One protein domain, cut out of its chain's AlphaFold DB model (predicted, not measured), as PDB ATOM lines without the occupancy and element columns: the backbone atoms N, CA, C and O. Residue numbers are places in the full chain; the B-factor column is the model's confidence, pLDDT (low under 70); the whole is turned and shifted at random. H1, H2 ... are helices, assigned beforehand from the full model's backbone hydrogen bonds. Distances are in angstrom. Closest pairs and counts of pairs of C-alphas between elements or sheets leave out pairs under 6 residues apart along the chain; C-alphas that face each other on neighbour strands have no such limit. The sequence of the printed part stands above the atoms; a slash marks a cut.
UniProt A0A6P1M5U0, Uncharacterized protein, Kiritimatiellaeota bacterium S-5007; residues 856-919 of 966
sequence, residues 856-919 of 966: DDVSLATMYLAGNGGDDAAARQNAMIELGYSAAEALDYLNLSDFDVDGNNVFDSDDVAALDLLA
ATOM      1  N   ASP A 856      27.411  19.422  28.338       89.31
ATOM      2  CA  ASP A 856      25.958  19.296  28.406       89.31
ATOM      3  C   ASP A 856      25.308  20.686  28.317       89.31
ATOM      4  O   ASP A 856      24.354  20.854  27.559       89.31
ATOM      5  N   ASP A 857      25.915  21.714  28.921       94.56
ATOM      6  CA  ASP A 857      25.513  23.120  28.757       94.56
ATOM      7  C   ASP A 857      25.689  23.600  27.319       94.56
ATOM      8  O   ASP A 857      24.781  24.187  26.736       94.56
ATOM      9  N   VAL A 858      26.831  23.292  26.696       94.31
ATOM     10  CA  VAL A 858      27.075  23.616  25.277       94.31
ATOM     11  C   VAL A 858      26.039  22.938  24.379       94.31
ATOM     12  O   VAL A 858      25.581  23.526  23.397       94.31
ATOM     13  N   SER A 859      25.653  21.703  24.701       93.94
ATOM     14  CA  SER A 859      24.646  20.949  23.947       93.94
ATOM     15  C   SER A 859      23.255  21.557  24.124       93.94
ATOM     16  O   SER A 859      22.541  21.709  23.134       93.94
ATOM     17  N   LEU A 860      22.906  21.972  25.344       94.19
ATOM     18  CA  LEU A 860      21.668  22.683  25.655       94.19
ATOM     19  C   LEU A 860      21.597  24.031  24.922       94.19
ATOM     20  O   LEU A 860      20.617  24.295  24.225       94.19
ATOM     21  N   ALA A 861      22.665  24.834  24.972       97.25
ATOM     22  CA  ALA A 861      22.776  26.077  24.210       97.25
ATOM     23  C   ALA A 861      22.651  25.829  22.705       97.25
ATOM     24  O   ALA A 861      21.870  26.485  22.028       97.25
ATOM     25  N   THR A 862      23.345  24.827  22.165       96.56
ATOM     26  CA  THR A 862      23.252  24.489  20.737       96.56
ATOM     27  C   THR A 862      21.828  24.085  20.340       96.56
ATOM     28  O   THR A 862      21.351  24.476  19.274       96.56
ATOM     29  N   MET A 863      21.134  23.327  21.191       95.56
ATOM     30  CA  MET A 863      19.748  22.917  20.970       95.56
ATOM     31  C   MET A 863      18.796  24.120  20.949       95.56
ATOM     32  O   MET A 863      17.944  24.202  20.064       95.56
ATOM     33  N   TYR A 864      18.965  25.069  21.875       96.56
ATOM     34  CA  TYR A 864      18.150  26.286  21.946       96.56
ATOM     35  C   TYR A 864      18.472  27.242  20.796       96.56
ATOM     36  O   TYR A 864      17.558  27.779  20.173       96.56
ATOM     37  N   LEU A 865      19.752  27.382  20.433       97.56
ATOM     38  CA  LEU A 865      20.178  28.171  19.278       97.56
ATOM     39  C   LEU A 865      19.498  27.664  17.999       97.56
ATOM     40  O   LEU A 865      19.053  28.463  17.182       97.56
ATOM     41  N   ALA A 866      19.358  26.342  17.863       95.06
ATOM     42  CA  ALA A 866      18.671  25.684  16.753       95.06
ATOM     43  C   ALA A 866      17.131  25.666  16.866       95.06
ATOM     44  O   ALA A 866      16.480  25.080  16.006       95.06
ATOM     45  N   GLY A 867      16.546  26.269  17.905       91.25
ATOM     46  CA  GLY A 867      15.096  26.410  18.056       91.25
ATOM     47  C   GLY A 867      14.387  25.279  18.798       91.25
ATOM     48  O   GLY A 867      13.170  25.342  18.953       91.25
ATOM     49  N   ASN A 868      15.104  24.255  19.279       87.75
ATOM     50  CA  ASN A 868      14.528  23.106  19.993       87.75
ATOM     51  C   ASN A 868      13.297  22.484  19.281       87.75
ATOM     52  O   ASN A 868      12.260  22.259  19.899       87.75
ATOM     53  N   GLY A 869      13.381  22.286  17.961       80.69
ATOM     54  CA  GLY A 869      12.269  21.773  17.140       80.69
ATOM     55  C   GLY A 869      11.299  22.839  16.600       80.69
ATOM     56  O   GLY A 869      10.321  22.500  15.949       80.69
ATOM     57  N   GLY A 870      11.556  24.127  16.842       85.06
ATOM     58  CA  GLY A 870      10.837  25.243  16.213       85.06
ATOM     59  C   GLY A 870      11.778  26.226  15.516       85.06
ATOM     60  O   GLY A 870      12.903  25.874  15.161       85.06
ATOM     61  N   ASP A 871      11.333  27.477  15.366       88.38
ATOM     62  CA  ASP A 871      12.168  28.559  14.829       88.38
ATOM     63  C   ASP A 871      13.437  28.746  15.660       88.38
ATOM     64  O   ASP A 871      13.390  28.652  16.893       88.38
ATOM     65  N   ASP A 872      14.547  29.035  14.979       94.81
ATOM     66  CA  ASP A 872      15.835  29.280  15.619       94.81
ATOM     67  C   ASP A 872      15.803  30.520  16.531       94.81
ATOM     68  O   ASP A 872      14.927  31.390  16.436       94.81
ATOM     69  N   ALA A 873      16.755  30.600  17.465       95.44
ATOM     70  CA  ALA A 873      16.760  31.677  18.454       95.44
ATOM     71  C   ALA A 873      16.886  33.069  17.813       95.44
ATOM     72  O   ALA A 873      16.341  34.039  18.344       95.44
ATOM     73  N   ALA A 874      17.575  33.185  16.674       96.06
ATOM     74  CA  ALA A 874      17.745  34.452  15.971       96.06
ATOM     75  C   ALA A 874      16.428  34.922  15.337       96.06
ATOM     76  O   ALA A 874      16.083  36.100  15.436       96.06
ATOM     77  N   ALA A 875      15.666  34.017  14.723       94.19
ATOM     78  CA  ALA A 875      14.352  34.292  14.161       94.19
ATOM     79  C   ALA A 875      13.368  34.738  15.248       94.19
ATOM     80  O   ALA A 875      12.731  35.779  15.089       94.19
ATOM     81  N   ARG A 876      13.316  34.035  16.392       93.88
ATOM     82  CA  ARG A 876      12.444  34.426  17.516       93.88
ATOM     83  C   ARG A 876      12.825  35.782  18.101       93.88
ATOM     84  O   ARG A 876      11.948  36.614  18.315       93.88
ATOM     85  N   GLN A 877      14.117  36.040  18.319       95.94
ATOM     86  CA  GLN A 877      14.584  37.343  18.809       95.94
ATOM     87  C   GLN A 877      14.248  38.471  17.826       95.94
ATOM     88  O   GLN A 877      13.734  39.507  18.243       95.94
ATOM     89  N   ASN A 878      14.478  38.271  16.523       94.44
ATOM     90  CA  ASN A 878      14.133  39.259  15.498       94.44
ATOM     91  C   ASN A 878      12.628  39.526  15.459       94.44
ATOM     92  O   ASN A 878      12.235  40.689  15.426       94.44
ATOM     93  N   ALA A 879      11.803  38.481  15.542       88.19
ATOM     94  CA  ALA A 879      10.358  38.628  15.630       88.19
ATOM     95  C   ALA A 879       9.971  39.464  16.860       88.19
ATOM     96  O   ALA A 879       9.285  40.468  16.715       88.19
ATOM     97  N   MET A 880      10.496  39.167  18.053       89.25
ATOM     98  CA  MET A 880      10.239  39.981  19.254       89.25
ATOM     99  C   MET A 880      10.687  41.447  19.095       89.25
ATOM    100  O   MET A 880       9.989  42.366  19.531       89.25
ATOM    101  N   ILE A 881      11.818  41.696  18.431       90.62
ATOM    102  CA  ILE A 881      12.300  43.054  18.135       90.62
ATOM    103  C   ILE A 881      11.372  43.774  17.142       90.62
ATOM    104  O   ILE A 881      11.105  44.967  17.302       90.62
ATOM    105  N   GLU A 882      10.834  43.071  16.144       86.00
ATOM    106  CA  GLU A 882       9.809  43.592  15.230       86.00
ATOM    107  C   GLU A 882       8.492  43.910  15.961       86.00
ATOM    108  O   GLU A 882       7.803  44.869  15.600       86.00
ATOM    109  N   LEU A 883       8.205  43.195  17.055       73.62
ATOM    110  CA  LEU A 883       7.139  43.505  18.016       73.62
ATOM    111  C   LEU A 883       7.507  44.658  18.980       73.62
ATOM    112  O   LEU A 883       6.765  44.971  19.909       73.62
ATOM    113  N   GLY A 884       8.641  45.332  18.781       83.94
ATOM    114  CA  GLY A 884       9.027  46.532  19.524       83.94
ATOM    115  C   GLY A 884       9.708  46.287  20.873       83.94
ATOM    116  O   GLY A 884       9.941  47.260  21.595       83.94
ATOM    117  N   TYR A 885      10.053  45.039  21.201       87.44
ATOM    118  CA  TYR A 885      10.905  44.726  22.349       87.44
ATOM    119  C   TYR A 885      12.343  45.186  22.068       87.44
ATOM    120  O   TYR A 885      12.829  45.126  20.935       87.44
ATOM    121  N   SER A 886      13.059  45.655  23.090       94.62
ATOM    122  CA  SER A 886      14.518  45.761  22.995       94.62
ATOM    123  C   SER A 886      15.155  44.368  22.967       94.62
ATOM    124  O   SER A 886      14.541  43.395  23.391       94.62
ATOM    125  N   ALA A 887      16.401  44.253  22.499       95.69
ATOM    126  CA  ALA A 887      17.081  42.956  22.408       95.69
ATOM    127  C   ALA A 887      17.180  42.237  23.774       95.69
ATOM    128  O   ALA A 887      16.920  41.043  23.867       95.69
ATOM    129  N   ALA A 888      17.422  42.990  24.855       96.12
ATOM    130  CA  ALA A 888      17.428  42.454  26.218       96.12
ATOM    131  C   ALA A 888      16.033  41.990  26.681       96.12
ATOM    132  O   ALA A 888      15.906  40.924  27.273       96.12
ATOM    133  N   GLU A 889      14.977  42.761  26.392       94.25
ATOM    134  CA  GLU A 889      13.600  42.355  26.723       94.25
ATOM    135  C   GLU A 889      13.152  41.141  25.892       94.25
ATOM    136  O   GLU A 889      12.376  40.324  26.376       94.25
ATOM    137  N   ALA A 890      13.645  41.003  24.656       95.25
ATOM    138  CA  ALA A 890      13.395  39.836  23.818       95.25
ATOM    139  C   ALA A 890      14.063  38.574  24.388       95.25
ATOM    140  O   ALA A 890      13.418  37.531  24.437       95.25
ATOM    141  N   LEU A 891      15.317  38.664  24.848       97.00
ATOM    142  CA  LEU A 891      15.993  37.550  25.521       97.00
ATOM    143  C   LEU A 891      15.259  37.118  26.791       97.00
ATOM    144  O   LEU A 891      15.026  35.925  26.975       97.00
ATOM    145  N   ASP A 892      14.857  38.076  27.625       94.31
ATOM    146  CA  ASP A 892      14.137  37.802  28.870       94.31
ATOM    147  C   ASP A 892      12.787  37.129  28.601       94.31
ATOM    148  O   ASP A 892      12.499  36.068  29.148       94.31
ATOM    149  N   TYR A 893      12.007  37.668  27.655       91.12
ATOM    150  CA  TYR A 893      10.735  37.072  27.245       91.12
ATOM    151  C   TYR A 893      10.900  35.643  26.708       91.12
ATOM    152  O   TYR A 893      10.044  34.792  26.939       91.12
ATOM    153  N   LEU A 894      11.989  35.372  25.984       95.19
ATOM    154  CA  LEU A 894      12.260  34.068  25.381       95.19
ATOM    155  C   LEU A 894      12.943  33.076  26.335       95.19
ATOM    156  O   LEU A 894      13.212  31.956  25.904       95.19
ATOM    157  N   ASN A 895      13.195  33.443  27.599       96.31
ATOM    158  CA  ASN A 895      13.975  32.663  28.572       96.31
ATOM    159  C   ASN A 895      15.416  32.369  28.108       96.31
ATOM    160  O   ASN A 895      15.963  31.297  28.359       96.31
ATOM    161  N   LEU A 896      16.032  33.328  27.412       96.75
ATOM    162  CA  LEU A 896      17.379  33.225  26.845       96.75
ATOM    163  C   LEU A 896      18.418  34.114  27.548       96.75
ATOM    164  O   LEU A 896      19.577  34.114  27.148       96.75
ATOM    165  N   SER A 897      18.045  34.849  28.600       96.38
ATOM    166  CA  SER A 897      18.956  35.761  29.313       96.38
ATOM    167  C   SER A 897      20.236  35.080  29.819       96.38
ATOM    168  O   SER A 897      21.312  35.659  29.723       96.38
ATOM    169  N   ASP A 898      20.148  33.839  30.310       94.88
ATOM    170  CA  ASP A 898      21.320  33.079  30.782       94.88
ATOM    171  C   ASP A 898      22.195  32.519  29.646       94.88
ATOM    172  O   ASP A 898      23.321  32.085  29.894       94.88
ATOM    173  N   PHE A 899      21.687  32.525  28.410       96.88
ATOM    174  CA  PHE A 899      22.389  32.036  27.226       96.88
ATOM    175  C   PHE A 899      23.247  33.120  26.550       96.88
ATOM    176  O   PHE A 899      24.111  32.764  25.756       96.88
ATOM    177  N   ASP A 900      23.056  34.405  26.876       96.88
ATOM    178  CA  ASP A 900      23.891  35.539  26.430       96.88
ATOM    179  C   ASP A 900      25.191  35.607  27.257       96.88
ATOM    180  O   ASP A 900      25.371  36.429  28.162       96.88
ATOM    181  N   VAL A 901      26.091  34.656  27.001       95.62
ATOM    182  CA  VAL A 901      27.333  34.451  27.762       95.62
ATOM    183  C   VAL A 901      28.349  35.567  27.491       95.62
ATOM    184  O   VAL A 901      29.193  35.849  28.352       95.62
ATOM    185  N   ASP A 902      28.298  36.209  26.321       94.62
ATOM    186  CA  ASP A 902      29.199  37.316  25.983       94.62
ATOM    187  C   ASP A 902      28.666  38.711  26.397       94.62
ATOM    188  O   ASP A 902      29.448  39.672  26.483       94.62
ATOM    189  N   GLY A 903      27.377  38.799  26.753       95.31
ATOM    190  CA  GLY A 903      26.704  39.979  27.293       95.31
ATOM    191  C   GLY A 903      26.364  41.039  26.243       95.31
ATOM    192  O   GLY A 903      26.309  42.237  26.568       95.31
ATOM    193  N   ASN A 904      26.214  40.649  24.977       96.06
ATOM    194  CA  ASN A 904      25.917  41.553  23.872       96.06
ATOM    195  C   ASN A 904      24.399  41.801  23.674       96.06
ATOM    196  O   ASN A 904      24.028  42.717  22.927       96.06
ATOM    197  N   ASN A 905      23.539  41.133  24.455       96.44
ATOM    198  CA  ASN A 905      22.070  41.104  24.391       96.44
ATOM    199  C   ASN A 905      21.497  40.420  23.143       96.44
ATOM    200  O   ASN A 905      20.397  40.767  22.711       96.44
ATOM    201  N   VAL A 906      22.227  39.481  22.552       96.69
ATOM    202  CA  VAL A 906      21.770  38.633  21.451       96.69
ATOM    203  C   VAL A 906      22.278  37.230  21.716       96.69
ATOM    204  O   VAL A 906      23.476  37.048  21.825       96.69
ATOM    205  N   PHE A 907      21.383  36.245  21.761       98.06
ATOM    206  CA  PHE A 907      21.803  34.849  21.837       98.06
ATOM    207  C   PHE A 907      22.110  34.318  20.433       98.06
ATOM    208  O   PHE A 907      21.189  34.162  19.618       98.06
ATOM    209  N   ASP A 908      23.384  34.052  20.141       97.75
ATOM    210  CA  ASP A 908      23.851  33.563  18.846       97.75
ATOM    211  C   ASP A 908      24.999  32.524  18.936       97.75
ATOM    212  O   ASP A 908      25.217  31.850  19.944       97.75
ATOM    213  N   SER A 909      25.697  32.283  17.819       97.44
ATOM    214  CA  SER A 909      26.791  31.307  17.772       97.44
ATOM    215  C   SER A 909      28.042  31.732  18.543       97.44
ATOM    216  O   SER A 909      28.844  30.863  18.898       97.44
ATOM    217  N   ASP A 910      28.243  33.032  18.757       97.50
ATOM    218  CA  ASP A 910      29.370  33.551  19.526       97.50
ATOM    219  C   ASP A 910      29.181  33.237  21.020       97.50
ATOM    220  O   ASP A 910      30.163  32.874  21.671       97.50
ATOM    221  N   ASP A 911      27.944  33.203  21.531       98.00
ATOM    222  CA  ASP A 911      27.644  32.719  22.887       98.00
ATOM    223  C   ASP A 911      27.934  31.236  23.059       98.00
ATOM    224  O   ASP A 911      28.593  30.834  24.017       98.00
ATOM    225  N   VAL A 912      27.499  30.403  22.107       97.00
ATOM    226  CA  VAL A 912      27.793  28.962  22.141       97.00
ATOM    227  C   VAL A 912      29.304  28.726  22.087       97.00
ATOM    228  O   VAL A 912      29.822  27.854  22.784       97.00
ATOM    229  N   ALA A 913      30.042  29.520  21.306       94.81
ATOM    230  CA  ALA A 913      31.500  29.454  21.265       94.81
ATOM    231  C   ALA A 913      32.153  29.959  22.564       94.81
ATOM    232  O   ALA A 913      33.147  29.382  23.014       94.81
ATOM    233  N   ALA A 914      31.619  31.018  23.181       94.12
ATOM    234  CA  ALA A 914      32.066  31.504  24.482       94.12
ATOM    235  C   ALA A 914      31.839  30.441  25.564       94.12
ATOM    236  O   ALA A 914      32.740  30.174  26.364       94.12
ATOM    237  N   LEU A 915      30.687  29.775  25.527       94.31
ATOM    238  CA  LEU A 915      30.336  28.685  26.419       94.31
ATOM    239  C   LEU A 915      31.237  27.460  26.220       94.31
ATOM    240  O   LEU A 915      31.752  26.932  27.197       94.31
ATOM    241  N   ASP A 916      31.527  27.061  24.977       92.06
ATOM    242  CA  ASP A 916      32.464  25.965  24.660       92.06
ATOM    243  C   ASP A 916      33.893  26.250  25.161       92.06
ATOM    244  O   ASP A 916      34.604  25.352  25.608       92.06
ATOM    245  N   LEU A 917      34.319  27.520  25.165       88.44
ATOM    246  CA  LEU A 917      35.599  27.932  25.756       88.44
ATOM    247  C   LEU A 917      35.599  27.884  27.293       88.44
ATOM    248  O   LEU A 917      36.663  27.710  27.903       88.44
ATOM    249  N   LEU A 918      34.437  28.087  27.921       88.88
ATOM    250  CA  LEU A 918      34.252  27.983  29.368       88.88
ATOM    251  C   LEU A 918      34.064  26.534  29.821       88.88
ATOM    252  O   LEU A 918      34.515  26.200  30.921       88.88
ATOM    253  N   ALA A 919      33.472  25.689  28.975       86.94
ATOM    254  CA  ALA A 919      33.272  24.272  29.208       86.94
ATOM    255  C   ALA A 919      34.629  23.579  29.362       86.94
ATOM    256  O   ALA A 919      35.393  23.379  28.415       86.94
TER     257      ALA A 919
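What this domain is: This is residues 856 to 919 of the 966 residues of an uncharacterized protein of Kiritimatiellaeota bacterium S-5007 (UniProt A0A6P1M5U0). Two pairs of helices make the two ends of this domain, and a long loop, residues 894 to 908, runs through the middle between them. At one end H1 and H4 lie side by side and run opposite ways; at the other, H2 and H3 cross nearly at right angles. The printed part has 64 residues with four named helices, H1, H2, H3 and H4 in that order, and no named strand: the class is all helix. It is compact, with a radius of gyration of the C-alphas of 11.1 A, and spans 34 by 25 by 15 A.

How they stand to each other: H1, residues 856 to 865, and H2, residues 873 to 882, only just touch, only at the corner by their link, with 3 pairs of C-alphas within 8 A. Their closest C-alphas, those of Leu 865 and Ala 873, are 5.0 A apart, and they run the same way at a steep tilt of 45 degrees. H2 touches H3, residues 887 to 893, about perpendicular at 74 degrees; the closest C-alphas, of Met 880 and Ala 890, are 5.6 A apart. H4, residues 909 to 918, touches H1 at a shallow tilt of 5 degrees, opposite ways, with the C-alphas of Val 858 and Asp 916 closest at 5.9 A. H1 and H3, H2 and H4, and H3 and H4 are apart. In H1, H2, H3 and H4 every O i to N i+4 pair is within hydrogen-bond range.

Where its parts are: H1 begins at C-alpha 856 (25.958, 19.296, 28.406) and is 14.0 A long from first to last C-alpha. H2 measures 14.2 A and H3 9.9 A, with C-alpha 887 at (17.081, 42.956, 22.408). H4, 14.2 A, ends at C-alpha 918 (34.252, 27.983, 29.368).

The domain as a whole: The C-alphas farthest apart, of Leu 883 and Ala 919, are 34.3 A apart. The printed part has no cut. The link from H3 to H4 is long, 15 residues. Mean pLDDT of the printed part is 93.3, and no printed residue is under 70.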